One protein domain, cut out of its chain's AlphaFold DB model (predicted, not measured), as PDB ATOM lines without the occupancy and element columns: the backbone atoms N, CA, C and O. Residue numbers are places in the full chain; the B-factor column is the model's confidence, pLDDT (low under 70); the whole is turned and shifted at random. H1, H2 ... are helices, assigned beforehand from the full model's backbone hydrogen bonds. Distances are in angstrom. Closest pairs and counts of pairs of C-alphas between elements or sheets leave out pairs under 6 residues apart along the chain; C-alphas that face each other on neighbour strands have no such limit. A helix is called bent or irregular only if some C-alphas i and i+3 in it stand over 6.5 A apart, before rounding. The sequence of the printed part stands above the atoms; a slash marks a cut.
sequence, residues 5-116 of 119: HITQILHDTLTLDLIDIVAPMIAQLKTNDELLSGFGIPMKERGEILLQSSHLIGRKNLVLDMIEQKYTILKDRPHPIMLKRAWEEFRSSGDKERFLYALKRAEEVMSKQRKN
ATOM      1  N   HIS A   5     -35.726   8.912  45.683       92.50
ATOM      2  CA  HIS A   5     -36.203   7.574  45.312       92.50
ATOM      3  C   HIS A   5     -37.734   7.471  45.425       92.50
ATOM      4  O   HIS A   5     -38.309   7.986  46.382       92.50
ATOM      5  N   ILE A   6     -38.391   6.762  44.501       93.69
ATOM      6  CA  ILE A   6     -39.862   6.690  44.410       93.69
ATOM      7  C   ILE A   6     -40.557   6.186  45.680       93.69
ATOM      8  O   ILE A   6     -41.669   6.596  45.979       93.69
ATOM      9  N   THR A   7     -39.903   5.348  46.484       94.38
ATOM     10  CA  THR A   7     -40.491   4.871  47.750       94.38
ATOM     11  C   THR A   7     -40.699   5.983  48.772       94.38
ATOM     12  O   THR A   7     -41.514   5.820  49.668       94.38
ATOM     13  N   GLN A   8     -40.017   7.126  48.632       94.44
ATOM     14  CA  GLN A   8     -40.224   8.284  49.504       94.44
ATOM     15  C   GLN A   8     -41.613   8.915  49.349       94.44
ATOM     16  O   GLN A   8     -42.010   9.686  50.213       94.44
ATOM     17  N   ILE A   9     -42.375   8.543  48.314       95.44
ATOM     18  CA  ILE A   9     -43.805   8.862  48.204       95.44
ATOM     19  C   ILE A   9     -44.575   8.418  49.457       95.44
ATOM     20  O   ILE A   9     -45.477   9.125  49.884       95.44
ATOM     21  N   LEU A  10     -44.201   7.298  50.091       95.75
ATOM     22  CA  LEU A  10     -44.883   6.790  51.292       95.75
ATOM     23  C   LEU A  10     -44.835   7.746  52.491       95.75
ATOM     24  O   LEU A  10     -45.646   7.611  53.402       95.75
ATOM     25  N   HIS A  11     -43.903   8.701  52.483       95.44
ATOM     26  CA  HIS A  11     -43.713   9.691  53.547       95.44
ATOM     27  C   HIS A  11     -44.093  11.105  53.104       95.44
ATOM     28  O   HIS A  11     -43.878  12.064  53.840       95.44
ATOM     29  N   ASP A  12     -44.629  11.249  51.893       95.69
ATOM     30  CA  ASP A  12     -44.950  12.531  51.285       95.69
ATOM     31  C   ASP A  12     -46.464  12.676  51.143       95.69
ATOM     32  O   ASP A  12     -47.059  12.218  50.167       95.69
ATOM     33  N   THR A  13     -47.089  13.310  52.136       94.69
ATOM     34  CA  THR A  13     -48.550  13.471  52.208       94.69
ATOM     35  C   THR A  13     -49.116  14.139  50.962       94.69
ATOM     36  O   THR A  13     -50.057  13.623  50.374       94.69
ATOM     37  N   LEU A  14     -48.476  15.209  50.481       94.50
ATOM     38  CA  LEU A  14     -48.898  15.909  49.267       94.50
ATOM     39  C   LEU A  14     -48.895  14.986  48.044       94.50
ATOM     40  O   LEU A  14     -49.795  15.048  47.213       94.50
ATOM     41  N   THR A  15     -47.886  14.126  47.908       95.56
ATOM     42  CA  THR A  15     -47.812  13.204  46.770       95.56
ATOM     43  C   THR A  15     -48.822  12.067  46.890       95.56
ATOM     44  O   THR A  15     -49.375  11.645  45.876       95.56
ATOM     45  N   LEU A  16     -49.095  11.589  48.105       96.44
ATOM     46  CA  LEU A  16     -50.162  10.617  48.349       96.44
ATOM     47  C   LEU A  16     -51.539  11.206  48.007       96.44
ATOM     48  O   LEU A  16     -52.296  10.559  47.289       96.44
ATOM     49  N   ASP A  17     -51.806  12.457  48.389       95.19
ATOM     50  CA  ASP A  17     -53.043  13.162  48.028       95.19
ATOM     51  C   ASP A  17     -53.174  13.317  46.504       95.19
ATOM     52  O   ASP A  17     -54.235  13.092  45.921       95.19
ATOM     53  N   LEU A  18     -52.076  13.655  45.818       94.38
ATOM     54  CA  LEU A  18     -52.044  13.724  44.355       94.38
ATOM     55  C   LEU A  18     -52.336  12.366  43.702       94.38
ATOM     56  O   LEU A  18     -53.051  12.310  42.699       94.38
ATOM     57  N   ILE A  19     -51.807  11.275  44.265       95.62
ATOM     58  CA  ILE A  19     -52.099   9.907  43.822       95.62
ATOM     59  C   ILE A  19     -53.586   9.584  44.020       95.62
ATOM     60  O   ILE A  19     -54.210   9.045  43.105       95.62
ATOM     61  N   ASP A  20     -54.161   9.951  45.165       95.06
ATOM     62  CA  ASP A  20     -55.582   9.759  45.473       95.06
ATOM     63  C   ASP A  20     -56.500  10.533  44.523       95.06
ATOM     64  O   ASP A  20     -57.548  10.024  44.124       95.06
ATOM     65  N   ILE A  21     -56.089  11.730  44.104       91.19
ATOM     66  CA  ILE A  21     -56.823  12.542  43.128       91.19
ATOM     67  C   ILE A  21     -56.711  11.948  41.720       91.19
ATOM     68  O   ILE A  21     -57.705  11.890  40.996       91.19
ATOM     69  N   VAL A  22     -55.516  11.519  41.298       94.62
ATOM     70  CA  VAL A  22     -55.280  11.117  39.902       94.62
ATOM     71  C   VAL A  22     -55.711   9.681  39.599       94.62
ATOM     72  O   VAL A  22     -56.151   9.408  38.482       94.62
ATOM     73  N   ALA A  23     -55.646   8.770  40.574       95.75
ATOM     74  CA  ALA A  23     -56.069   7.376  40.427       95.75
ATOM     75  C   ALA A  23     -57.488   7.219  39.831       95.75
ATOM     76  O   ALA A  23     -57.617   6.563  38.790       95.75
ATOM     77  N   PRO A  24     -58.547   7.849  40.386       93.81
ATOM     78  CA  PRO A  24     -59.893   7.747  39.824       93.81
ATOM     79  C   PRO A  24     -60.001   8.373  38.427       93.81
ATOM     80  O   PRO A  24     -60.756   7.874  37.596       93.81
ATOM     81  N   MET A  25     -59.217   9.413  38.121       93.00
ATOM     82  CA  MET A  25     -59.206  10.033  36.788       93.00
ATOM     83  C   MET A  25     -58.631   9.078  35.732       93.00
ATOM     84  O   MET A  25     -59.169   8.977  34.630       93.00
ATOM     85  N   ILE A  26     -57.555   8.351  36.065       93.81
ATOM     86  CA  ILE A  26     -56.970   7.322  35.190       93.81
ATOM     87  C   ILE A  26     -57.980   6.195  34.965       93.81
ATOM     88  O   ILE A  26     -58.229   5.819  33.818       93.81
ATOM     89  N   ALA A  27     -58.591   5.697  36.043       92.94
ATOM     90  CA  ALA A  27     -59.573   4.619  35.981       92.94
ATOM     91  C   ALA A  27     -60.797   5.003  35.132       92.94
ATOM     92  O   ALA A  27     -61.253   4.205  34.310       92.94
ATOM     93  N   GLN A  28     -61.292   6.238  35.265       91.12
ATOM     94  CA  GLN A  28     -62.395   6.751  34.455       91.12
ATOM     95  C   GLN A  28     -62.028   6.821  32.967       91.12
ATOM     96  O   GLN A  28     -62.801   6.371  32.126       91.12
ATOM     97  N   LEU A  29     -60.842   7.341  32.624       90.12
ATOM     98  CA  LEU A  29     -60.382   7.406  31.231       90.12
ATOM     99  C   LEU A  29     -60.229   6.011  30.612       90.12
ATOM    100  O   LEU A  29     -60.625   5.812  29.465       90.12
ATOM    101  N   LYS A  30     -59.701   5.047  31.374       90.75
ATOM    102  CA  LYS A  30     -59.607   3.647  30.949       90.75
ATOM    103  C   LYS A  30     -60.992   3.037  30.723       90.75
ATOM    104  O   LYS A  30     -61.227   2.458  29.670       90.75
ATOM    105  N   THR A  31     -61.909   3.215  31.673       91.50
ATOM    106  CA  THR A  31     -63.290   2.710  31.569       91.50
ATOM    107  C   THR A  31     -63.990   3.288  30.340       91.50
ATOM    108  O   THR A  31     -64.656   2.565  29.606       91.50
ATOM    109  N   ASN A  32     -63.801   4.582  30.065       89.94
ATOM    110  CA  ASN A  32     -64.343   5.216  28.867       89.94
ATOM    111  C   ASN A  32     -63.744   4.620  27.583       89.94
ATOM    112  O   ASN A  32     -64.497   4.333  26.658       89.94
ATOM    113  N   ASP A  33     -62.425   4.395  27.512       89.94
ATOM    114  CA  ASP A  33     -61.805   3.748  26.342       89.94
ATOM    115  C   ASP A  33     -62.325   2.316  26.133       89.94
ATOM    116  O   ASP A  33     -62.636   1.932  25.005       89.94
ATOM    117  N   GLU A  34     -62.495   1.546  27.212       92.12
ATOM    118  CA  GLU A  34     -63.051   0.187  27.173       92.12
ATOM    119  C   GLU A  34     -64.513   0.175  26.701       92.12
ATOM    120  O   GLU A  34     -64.873  -0.644  25.854       92.12
ATOM    121  N   LEU A  35     -65.342   1.116  27.169       91.81
ATOM    122  CA  LEU A  35     -66.723   1.281  26.703       91.81
ATOM    123  C   LEU A  35     -66.773   1.618  25.210       91.81
ATOM    124  O   LEU A  35     -67.471   0.947  24.451       91.81
ATOM    125  N   LEU A  36     -65.997   2.612  24.768       90.94
ATOM    126  CA  LEU A  36     -65.903   2.991  23.355       90.94
ATOM    127  C   LEU A  36     -65.409   1.816  22.493       90.94
ATOM    128  O   LEU A  36     -65.920   1.591  21.396       90.94
ATOM    129  N   SER A  37     -64.463   1.023  23.006       92.31
ATOM    130  CA  SER A  37     -64.019  -0.216  22.365       92.31
ATOM    131  C   SER A  37     -65.140  -1.251  22.261       92.31
ATOM    132  O   SER A  37     -65.272  -1.889  21.218       92.31
ATOM    133  N   GLY A  38     -65.950  -1.420  23.310       92.75
ATOM    134  CA  GLY A  38     -67.103  -2.326  23.326       92.75
ATOM    135  C   GLY A  38     -68.198  -1.928  22.334       92.75
ATOM    136  O   GLY A  38     -68.868  -2.797  21.782       92.75
ATOM    137  N   PHE A  39     -68.321  -0.633  22.033       93.06
ATOM    138  CA  PHE A  39     -69.186  -0.121  20.966       93.06
ATOM    139  C   PHE A  39     -68.605  -0.294  19.552       93.06
ATOM    140  O   PHE A  39     -69.230   0.122  18.581       93.06
ATOM    141  N   GLY A  40     -67.420  -0.900  19.413       92.75
ATOM    142  CA  GLY A  40     -66.772  -1.119  18.120       92.75
ATOM    143  C   GLY A  40     -66.145   0.138  17.514       92.75
ATOM    144  O   GLY A  40     -65.817   0.135  16.329       92.75
ATOM    145  N   ILE A  41     -65.960   1.206  18.301       92.12
ATOM    146  CA  ILE A  41     -65.369   2.453  17.811       92.12
ATOM    147  C   ILE A  41     -63.871   2.230  17.532       92.12
ATOM    148  O   ILE A  41     -63.135   1.794  18.432       92.12
ATOM    149  N   PRO A  42     -63.385   2.540  16.313       91.94
ATOM    150  CA  PRO A  42     -61.979   2.392  15.956       91.94
ATOM    151  C   PRO A  42     -61.058   3.225  16.852       91.94
ATOM    152  O   PRO A  42     -61.358   4.369  17.183       91.94
ATOM    153  N   MET A  43     -59.880   2.687  17.182       87.06
ATOM    154  CA  MET A  43     -58.908   3.313  18.095       87.06
ATOM    155  C   MET A  43     -58.603   4.788  17.768       87.06
ATOM    156  O   MET A  43     -58.459   5.601  18.679       87.06
ATOM    157  N   LYS A  44     -58.525   5.136  16.477       86.81
ATOM    158  CA  LYS A  44     -58.272   6.512  16.023       86.81
ATOM    159  C   LYS A  44     -59.370   7.479  16.489       86.81
ATOM    160  O   LYS A  44     -59.057   8.540  17.015       86.81
ATOM    161  N   GLU A  45     -60.631   7.080  16.350       85.00
ATOM    162  CA  GLU A  45     -61.804   7.882  16.720       85.00
ATOM    163  C   GLU A  45     -61.992   7.946  18.241       85.00
ATOM    164  O   GLU A  45     -62.393   8.976  18.777       85.00
ATOM    165  N   ARG A  46     -61.617   6.886  18.976       87.00
ATOM    166  CA  ARG A  46     -61.665   6.898  20.449       87.00
ATOM    167  C   ARG A  46     -60.796   8.000  21.040       87.00
ATOM    168  O   ARG A  46     -61.221   8.663  21.981       87.00
ATOM    169  N   GLY A  47     -59.609   8.227  20.473       78.94
ATOM    170  CA  GLY A  47     -58.730   9.322  20.883       78.94
ATOM    171  C   GLY A  47     -59.410  10.687  20.756       78.94
ATOM    172  O   GLY A  47     -59.368  11.477  21.694       78.94
ATOM    173  N   GLU A  48     -60.097  10.930  19.640       83.44
ATOM    174  CA  GLU A  48     -60.830  12.177  19.381       83.44
ATOM    175  C   GLU A  48     -62.019  12.365  20.336       83.44
ATOM    176  O   GLU A  48     -62.241  13.461  20.848       83.44
ATOM    177  N   ILE A  49     -62.736  11.288  20.661       82.12
ATOM    178  CA  ILE A  49     -63.839  11.322  21.632       82.12
ATOM    179  C   ILE A  49     -63.306  11.574  23.048       82.12
ATOM    180  O   ILE A  49     -63.831  12.411  23.783       82.12
ATOM    181  N   LEU A  50     -62.216  10.906  23.432       81.44
ATOM    182  CA  LEU A  50     -61.581  11.094  24.736       81.44
ATOM    183  C   LEU A  50     -60.959  12.491  24.888       81.44
ATOM    184  O   LEU A  50     -60.841  12.967  26.015       81.44
ATOM    185  N   LEU A  51     -60.642  13.202  23.798       78.81
ATOM    186  CA  LEU A  51     -60.251  14.618  23.860       78.81
ATOM    187  C   LEU A  51     -61.373  15.527  24.387       78.81
ATOM    188  O   LEU A  51     -61.075  16.594  24.923       78.81
ATOM    189  N   GLN A  52     -62.645  15.117  24.353       74.62
ATOM    190  CA  GLN A  52     -63.703  15.843  25.075       74.62
ATOM    191  C   GLN A  52     -63.509  15.774  26.601       74.62
ATOM    192  O   GLN A  52     -63.924  16.671  27.328       74.62
ATOM    193  N   SER A  53     -62.773  14.768  27.085       79.94
ATOM    194  CA  SER A  53     -62.245  14.682  28.453       79.94
ATOM    195  C   SER A  53     -60.863  15.350  28.599       79.94
ATOM    196  O   SER A  53     -60.106  15.010  29.510       79.94
ATOM    197  N   SER A  54     -60.513  16.305  27.725       71.44
ATOM    198  CA  SER A  54     -59.213  17.009  27.689       71.44
ATOM    199  C   SER A  54     -58.783  17.569  29.040       71.44
ATOM    200  O   SER A  54     -57.608  17.497  29.387       71.44
ATOM    201  N   HIS A  55     -59.727  18.060  29.838       78.81
ATOM    202  CA  HIS A  55     -59.467  18.528  31.197       78.81
ATOM    203  C   HIS A  55     -58.962  17.420  32.129       78.81
ATOM    204  O   HIS A  55     -58.004  17.623  32.877       78.81
ATOM    205  N   LEU A  56     -59.567  16.228  32.065       78.69
ATOM    206  CA  LEU A  56     -59.128  15.064  32.838       78.69
ATOM    207  C   LEU A  56     -57.758  14.580  32.358       78.69
ATOM    208  O   LEU A  56     -56.896  14.281  33.180       78.69
ATOM    209  N   ILE A  57     -57.537  14.555  31.040       83.88
ATOM    210  CA  ILE A  57     -56.256  14.164  30.437       83.88
ATOM    211  C   ILE A  57     -55.144  15.135  30.851       83.88
ATOM    212  O   ILE A  57     -54.090  14.695  31.306       83.88
ATOM    213  N   GLY A  58     -55.387  16.444  30.741       83.69
ATOM    214  CA  GLY A  58     -54.427  17.486  31.100       83.69
ATOM    215  C   GLY A  58     -54.082  17.467  32.586       83.69
ATOM    216  O   GLY A  58     -52.905  17.452  32.939       83.69
ATOM    217  N   ARG A  59     -55.093  17.375  33.461       85.00
ATOM    218  CA  ARG A  59     -54.878  17.257  34.912       85.00
ATOM    219  C   ARG A  59     -54.135  15.977  35.286       85.00
ATOM    220  O   ARG A  59     -53.192  16.050  36.066       85.00
ATOM    221  N   LYS A  60     -54.507  14.831  34.703       91.88
ATOM    222  CA  LYS A  60     -53.803  13.560  34.918       91.88
ATOM    223  C   LYS A  60     -52.327  13.684  34.553       91.88
ATOM    224  O   LYS A  60     -51.473  13.342  35.364       91.88
ATOM    225  N   ASN A  61     -52.033  14.161  33.344       92.12
ATOM    226  CA  ASN A  61     -50.658  14.258  32.859       92.12
ATOM    227  C   ASN A  61     -49.833  15.222  33.715       92.12
ATOM    228  O   ASN A  61     -48.739  14.855  34.120       92.12
ATOM    229  N   LEU A  62     -50.391  16.379  34.089       92.62
ATOM    230  CA  LEU A  62     -49.714  17.332  34.971       92.62
ATOM    231  C   LEU A  62     -49.295  16.686  36.300       92.62
ATOM    232  O   LEU A  62     -48.154  16.840  36.726       92.62
ATOM    233  N   VAL A  63     -50.197  15.944  36.947       91.94
ATOM    234  CA  VAL A  63     -49.893  15.273  38.219       91.94
ATOM    235  C   VAL A  63     -48.833  14.185  38.039       91.94
ATOM    236  O   VAL A  63     -47.891  14.114  38.827       91.94
ATOM    237  N   LEU A  64     -48.948  13.355  36.997       94.56
ATOM    238  CA  LEU A  64     -47.954  12.318  36.706       94.56
ATOM    239  C   LEU A  64     -46.571  12.928  36.441       94.56
ATOM    240  O   LEU A  64     -45.586  12.454  37.004       94.56
ATOM    241  N   ASP A  65     -46.503  14.015  35.673       94.25
ATOM    242  CA  ASP A  65     -45.260  14.728  35.378       94.25
ATOM    243  C   ASP A  65     -44.643  15.324  36.650       94.25
ATOM    244  O   ASP A  65     -43.435  15.216  36.857       94.25
ATOM    245  N   MET A  66     -45.451  15.899  37.550       92.81
ATOM    246  CA  MET A  66     -44.975  16.395  38.849       92.81
ATOM    247  C   MET A  66     -44.336  15.276  39.685       92.81
ATOM    248  O   MET A  66     -43.272  15.475  40.282       92.81
ATOM    249  N   ILE A  67     -44.947  14.086  39.700       93.06
ATOM    250  CA  ILE A  67     -44.399  12.915  40.396       93.06
ATOM    251  C   ILE A  67     -43.090  12.464  39.729       93.06
ATOM    252  O   ILE A  67     -42.090  12.270  40.420       93.06
ATOM    253  N   GLU A  68     -43.038  12.361  38.398       93.44
ATOM    254  CA  GLU A  68     -41.839  11.930  37.655       93.44
ATOM    255  C   GLU A  68     -40.690  12.950  37.693       93.44
ATOM    256  O   GLU A  68     -39.512  12.590  37.571       93.44
ATOM    257  N   GLN A  69     -40.993  14.235  37.880       92.50
ATOM    258  CA  GLN A  69     -39.985  15.273  38.098       92.50
ATOM    259  C   GLN A  69     -39.346  15.152  39.484       92.50
ATOM    260  O   GLN A  69     -38.124  15.295  39.604       92.50
ATOM    261  N   LYS A  70     -40.148  14.859  40.512       93.56
ATOM    262  CA  LYS A  70     -39.706  14.800  41.911       93.56
ATOM    263  C   LYS A  70     -39.039  13.471  42.273       93.56
ATOM    264  O   LYS A  70     -38.019  13.462  42.972       93.56
ATOM    265  N   TYR A  71     -39.579  12.363  41.772       94.75
ATOM    266  CA  TYR A  71     -39.165  11.014  42.138       94.75
ATOM    267  C   TYR A  71     -38.492  10.266  40.989       94.75
ATOM    268  O   TYR A  71     -38.687  10.554  39.811       94.75
ATOM    269  N   THR A  72     -37.674   9.277  41.334       93.81
ATOM    270  CA  THR A  72     -37.020   8.398  40.366       93.81
ATOM    271  C   THR A  72     -36.926   6.963  40.876       93.81
ATOM    272  O   THR A  72     -36.819   6.714  42.079       93.81
ATOM    273  N   ILE A  73     -36.940   6.010  39.947       90.81
ATOM    274  CA  ILE A  73     -36.638   4.602  40.217       90.81
ATOM    275  C   ILE A  73     -35.160   4.397  39.903       90.81
ATOM    276  O   ILE A  73     -34.737   4.480  38.749       90.81
ATOM    277  N   LEU A  74     -34.366   4.149  40.938       86.44
ATOM    278  CA  LEU A  74     -32.925   3.966  40.810       86.44
ATOM    279  C   LEU A  74     -32.610   2.497  40.493       86.44
ATOM    280  O   LEU A  74     -33.108   1.595  41.163       86.44
ATOM    281  N   LYS A  75     -31.795   2.250  39.460       83.06
ATOM    282  CA  LYS A  75     -31.488   0.889  38.973       83.06
ATOM    283  C   LYS A  75     -30.688   0.051  39.977       83.06
ATOM    284  O   LYS A  75     -30.790  -1.168  39.954       83.06
ATOM    285  N   ASP A  76     -29.906   0.704  40.826       80.50
ATOM    286  CA  ASP A  76     -29.057   0.132  41.877       80.50
ATOM    287  C   ASP A  76     -29.805  -0.108  43.202       80.50
ATOM    288  O   ASP A  76     -29.232  -0.619  44.163       80.50
ATOM    289  N   ARG A  77     -31.092   0.249  43.278       78.69
ATOM    290  CA  ARG A  77     -31.939   0.010  44.453       78.69
ATOM    291  C   ARG A  77     -32.726  -1.295  44.317       78.69
ATOM    292  O   ARG A  77     -32.891  -1.792  43.207       78.69
ATOM    293  N   PRO A  78     -33.229  -1.869  45.425       78.44
ATOM    294  CA  PRO A  78     -33.988  -3.114  45.382       78.44
ATOM    295  C   PRO A  78     -35.237  -3.025  44.497       78.44
ATOM    296  O   PRO A  78     -35.946  -2.022  44.494       78.44
ATOM    297  N   HIS A  79     -35.542  -4.125  43.803       85.81
ATOM    298  CA  HIS A  79     -36.770  -4.310  43.020       85.81
ATOM    299  C   HIS A  79     -37.090  -3.223  41.962       85.81
ATOM    300  O   HIS A  79     -38.263  -2.882  41.782       85.81
ATOM    301  N   PRO A  80     -36.116  -2.730  41.173       88.31
ATOM    302  CA  PRO A  80     -36.351  -1.626  40.241       88.31
ATOM    303  C   PRO A  80     -37.337  -2.018  39.128       88.31
ATOM    304  O   PRO A  80     -38.160  -1.212  38.706       88.31
ATOM    305  N   ILE A  81     -37.315  -3.286  38.696       91.56
ATOM    306  CA  ILE A  81     -38.242  -3.830  37.692       91.56
ATOM    307  C   ILE A  81     -39.678  -3.864  38.228       91.56
ATOM    308  O   ILE A  81     -40.606  -3.491  37.515       91.56
ATOM    309  N   MET A  82     -39.869  -4.298  39.478       93.38
ATOM    310  CA  MET A  82     -41.193  -4.355  40.106       93.38
ATOM    311  C   MET A  82     -41.772  -2.949  40.258       93.38
ATOM    312  O   MET A  82     -42.915  -2.725  39.880       93.38
ATOM    313  N   LEU A  83     -40.968  -2.001  40.753       94.69
ATOM    314  CA  LEU A  83     -41.376  -0.607  40.913       94.69
ATOM    315  C   LEU A  83     -41.713   0.045  39.570       94.69
ATOM    316  O   LEU A  83     -42.717   0.745  39.474       94.69
ATOM    317  N   LYS A  84     -40.926  -0.227  38.519       95.31
ATOM    318  CA  LYS A  84     -41.199   0.281  37.167       95.31
ATOM    319  C   LYS A  84     -42.522  -0.256  36.632       95.31
ATOM    320  O   LYS A  84     -43.338   0.525  36.164       95.31
ATOM    321  N   ARG A  85     -42.758  -1.564  36.773       95.62
ATOM    322  CA  ARG A  85     -44.020  -2.199  36.367       95.62
ATOM    323  C   ARG A  85     -45.212  -1.652  37.146       95.62
ATOM    324  O   ARG A  85     -46.222  -1.342  36.540       95.62
ATOM    325  N   ALA A  86     -45.086  -1.508  38.464       96.38
ATOM    326  CA  ALA A  86     -46.155  -0.970  39.301       96.38
ATOM    327  C   ALA A  86     -46.477   0.493  38.950       96.38
ATOM    328  O   ALA A  86     -47.643   0.871  38.923       96.38
ATOM    329  N   TRP A  87     -45.461   1.301  38.632       96.50
ATOM    330  CA  TRP A  87     -45.649   2.671  38.151       96.50
ATOM    331  C   TRP A  87     -46.338   2.722  36.781       96.50
ATOM    332  O   TRP A  87     -47.290   3.474  36.590       96.50
ATOM    333  N   GLU A  88     -45.890   1.902  35.828       96.25
ATOM    334  CA  GLU A  88     -46.505   1.799  34.498       96.25
ATOM    335  C   GLU A  88     -47.961   1.322  34.582       96.25
ATOM    336  O   GLU A  88     -48.840   1.867  33.916       96.25
ATOM    337  N   GLU A  89     -48.230   0.346  35.448       96.00
ATOM    338  CA  GLU A  89     -49.570  -0.166  35.705       96.00
ATOM    339  C   GLU A  89     -50.466   0.908  36.320       96.00
ATOM    340  O   GLU A  89     -51.539   1.163  35.780       96.00
ATOM    341  N   PHE A  90     -50.002   1.620  37.350       97.19
ATOM    342  CA  PHE A  90     -50.722   2.761  37.916       97.19
ATOM    343  C   PHE A  90     -51.078   3.804  36.853       97.19
ATOM    344  O   PHE A  90     -52.235   4.201  36.745       97.19
ATOM    345  N   ARG A  91     -50.112   4.196  36.011       95.19
ATOM    346  CA  ARG A  91     -50.327   5.157  34.915       95.19
ATOM    347  C   ARG A  91     -51.366   4.693  33.893       95.19
ATOM    348  O   ARG A  91     -51.978   5.538  33.236       95.19
ATOM    349  N   SER A  92     -51.538   3.382  33.737       93.75
ATOM    350  CA  SER A  92     -52.458   2.783  32.770       93.75
ATOM    351  C   SER A  92     -53.837   2.464  33.345       93.75
ATOM    352  O   SER A  92     -54.813   2.533  32.604       93.75
ATOM    353  N   SER A  93     -53.933   2.050  34.609       94.19
ATOM    354  CA  SER A  93     -55.169   1.516  35.199       94.19
ATOM    355  C   SER A  93     -55.720   2.345  36.351       94.19
ATOM    356  O   SER A  93     -56.891   2.196  36.684       94.19
ATOM    357  N   GLY A  94     -54.900   3.202  36.960       95.38
ATOM    358  CA  GLY A  94     -55.245   3.892  38.197       95.38
ATOM    359  C   GLY A  94     -55.233   2.976  39.422       95.38
ATOM    360  O   GLY A  94     -55.753   3.371  40.462       95.38
ATOM    361  N   ASP A  95     -54.653   1.770  39.331       96.25
ATOM    362  CA  ASP A  95     -54.541   0.834  40.458       96.25
ATOM    363  C   ASP A  95     -53.543   1.351  41.508       96.25
ATOM    364  O   ASP A  95     -52.353   1.014  41.534       96.25
ATOM    365  N   LYS A  96     -54.052   2.235  42.369       96.19
ATOM    366  CA  LYS A  96     -53.314   2.848  43.470       96.19
ATOM    367  C   LYS A  96     -52.825   1.807  44.469       96.19
ATOM    368  O   LYS A  96     -51.677   1.876  44.901       96.19
ATOM    369  N   GLU A  97     -53.679   0.867  44.859       96.62
ATOM    370  CA  GLU A  97     -53.371  -0.080  45.933       96.62
ATOM    371  C   GLU A  97     -52.176  -0.954  45.566       96.62
ATOM    372  O   GLU A  97     -51.246  -1.119  46.361       96.62
ATOM    373  N   ARG A  98     -52.133  -1.437  44.320       96.00
ATOM    374  CA  ARG A  98     -50.998  -2.214  43.826       96.00
ATOM    375  C   ARG A  98     -49.715  -1.396  43.750       96.00
ATOM    376  O   ARG A  98     -48.641  -1.912  44.076       96.00
ATOM    377  N   PHE A  99     -49.810  -0.123  43.373       97.12
ATOM    378  CA  PHE A  99     -48.662   0.778  43.375       97.12
ATOM    379  C   PHE A  99     -48.127   1.022  44.789       97.12
ATOM    380  O   PHE A  99     -46.945   0.783  45.044       97.12
ATOM    381  N   LEU A 100     -48.992   1.399  45.736       97.31
ATOM    382  CA  LEU A 100     -48.610   1.622  47.134       97.31
ATOM    383  C   LEU A 100     -48.054   0.351  47.784       97.31
ATOM    384  O   LEU A 100     -47.089   0.420  48.548       97.31
ATOM    385  N   TYR A 101     -48.609  -0.817  47.457       96.56
ATOM    386  CA  TYR A 101     -48.074  -2.099  47.902       96.56
ATOM    387  C   TYR A 101     -46.638  -2.323  47.407       96.56
ATOM    388  O   TYR A 101     -45.757  -2.653  48.204       96.56
ATOM    389  N   ALA A 102     -46.363  -2.089  46.118       95.75
ATOM    390  CA  ALA A 102     -45.015  -2.224  45.567       95.75
ATOM    391  C   ALA A 102     -44.014  -1.267  46.241       95.75
ATOM    392  O   ALA A 102     -42.892  -1.675  46.559       95.75
ATOM    393  N   LEU A 103     -44.429  -0.026  46.525       95.88
ATOM    394  CA  LEU A 103     -43.608   0.937  47.266       95.88
ATOM    395  C   LEU A 103     -43.284   0.433  48.679       95.88
ATOM    396  O   LEU A 103     -42.111   0.430  49.063       95.88
ATOM    397  N   LYS A 104     -44.294  -0.034  49.433       95.75
ATOM    398  CA  LYS A 104     -44.126  -0.540  50.811       95.75
ATOM    399  C   LYS A 104     -43.167  -1.724  50.848       95.75
ATOM    400  O   LYS A 104     -42.233  -1.745  51.646       95.75
ATOM    401  N   ARG A 105     -43.323  -2.670  49.920       93.62
ATOM    402  CA  ARG A 105     -42.431  -3.834  49.806       93.62
ATOM    403  C   ARG A 105     -40.986  -3.437  49.518       93.62
ATOM    404  O   ARG A 105     -40.074  -3.981  50.138       93.62
ATOM    405  N   ALA A 106     -40.760  -2.488  48.613       92.25
ATOM    406  CA  ALA A 106     -39.412  -2.005  48.329       92.25
ATOM    407  C   ALA A 106     -38.788  -1.288  49.543       92.25
ATOM    408  O   ALA A 106     -37.612  -1.501  49.845       92.25
ATOM    409  N   GLU A 107     -39.564  -0.481  50.270       92.38
ATOM    410  CA  GLU A 107     -39.116   0.194  51.492       92.38
ATOM    411  C   GLU A 107     -38.761  -0.771  52.632       92.38
ATOM    412  O   GLU A 107     -37.717  -0.608  53.274       92.38
ATOM    413  N   GLU A 108     -39.576  -1.802  52.860       91.44
ATOM    414  CA  GLU A 108     -39.291  -2.856  53.839       91.44
ATOM    415  C   GLU A 108     -37.940  -3.527  53.559       91.44
ATOM    416  O   GLU A 108     -37.135  -3.732  54.472       91.44
ATOM    417  N   VAL A 109     -37.666  -3.846  52.290       89.38
ATOM    418  CA  VAL A 109     -36.411  -4.487  51.871       89.38
ATOM    419  C   VAL A 109     -35.222  -3.551  52.078       89.38
ATOM    420  O   VAL A 109     -34.216  -3.965  52.656       89.38
ATOM    421  N   MET A 110     -35.340  -2.279  51.691       84.81
ATOM    422  CA  MET A 110     -34.284  -1.287  51.927       84.81
ATOM    423  C   MET A 110     -34.004  -1.082  53.418       84.81
ATOM    424  O   MET A 110     -32.848  -0.957  53.823       84.81
ATOM    425  N   SER A 111     -35.049  -1.080  54.246       84.12
ATOM    426  CA  SER A 111     -34.924  -0.929  55.696       84.12
ATOM    427  C   SER A 111     -34.240  -2.137  56.341       84.12
ATOM    428  O   SER A 111     -33.449  -1.967  57.267       84.12
ATOM    429  N   LYS A 112     -34.489  -3.353  55.834       82.06
ATOM    430  CA  LYS A 112     -33.801  -4.578  56.274       82.06
ATOM    431  C   LYS A 112     -32.326  -4.594  55.868       82.06
ATOM    432  O   LYS A 112     -31.490  -4.937  56.694       82.06
ATOM    433  N   GLN A 113     -31.990  -4.158  54.653       74.50
ATOM    434  CA  GLN A 113     -30.594  -4.055  54.202       74.50
ATOM    435  C   GLN A 113     -29.786  -3.042  55.022       74.50
ATOM    436  O   GLN A 113     -28.641  -3.307  55.368       74.50
ATOM    437  N   ARG A 114     -30.391  -1.914  55.418       66.56
ATOM    438  CA  ARG A 114     -29.746  -0.951  56.332       66.56
ATOM    439  C   ARG A 114     -29.464  -1.532  57.722       66.56
ATOM    440  O   ARG A 114     -28.551  -1.066  58.387       66.56
ATOM    441  N   LYS A 115     -30.251  -2.522  58.160       67.56
ATOM    442  CA  LYS A 115     -30.095  -3.188  59.463       67.56
ATOM    443  C   LYS A 115     -29.115  -4.372  59.434       67.56
ATOM    444  O   LYS A 115     -28.673  -4.764  60.504       67.56
ATOM    445  N   ASN A 116     -28.733  -4.875  58.252       55.19
ATOM    446  CA  ASN A 116     -27.693  -5.900  58.061       55.19
ATOM    447  C   ASN A 116     -26.633  -5.428  57.042       55.19
ATOM    448  O   ASN A 116     -26.664  -5.862  55.889       55.19
TER     449      ASN A 116
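This is residues 5 to 116 of the 119 residues of an uncharacterized protein of Ammoniphilus oxalaticus (UniProt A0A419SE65). Bent H2 and H3 fold back on each other, and the hairpin of H4 and H5 meets H2b with the end of H4; short H1 crosses H5. The printed part has 112 residues with five named helices, H1 to H5 in order along the chain, which hold 94 of them, and no named strand; its class is all helix, and it is only just loose, close to compact, with a radius of gyration of the C-alphas of 16.3 A, a rod spanning 56 by 25 by 20 A.

H1, residues 6 to 11, begins at C-alpha 6 (-39.862, 6.690, 44.410). H2, 13 to 38, and H3, 43 to 70, were each assigned as one helix by hydrogen bonds but are bent: C-alphas 21 and 24 are 6.6 A apart, 52 and 55 7.9 A. Their arms are H2a, 13 to 21, H2b, 24 to 38, H3a, 43 to 52, and H3b, 55 to 70, 22.8 A long. H4, 80 to 93, spans 19.7 A; H5, 96 to 115, spans 28.8 A.

H2b and H3a form a hairpin, closest C-alphas Leu 36 and Arg 46, 6.5 A. H2b touches H4 at Ala 27 and Ser 93, 5.4 A. H4 and H5 form a hairpin, Ala 86 and Phe 99 5.1 A apart. H1 has 0 of 2 O i to N i+4 pairs within hydrogen-bond range, but 3 of 3 i+3; H3a has 4 of 6.

The printed part has no cut and no long link; residues 114 to 116 are under pLDDT 70.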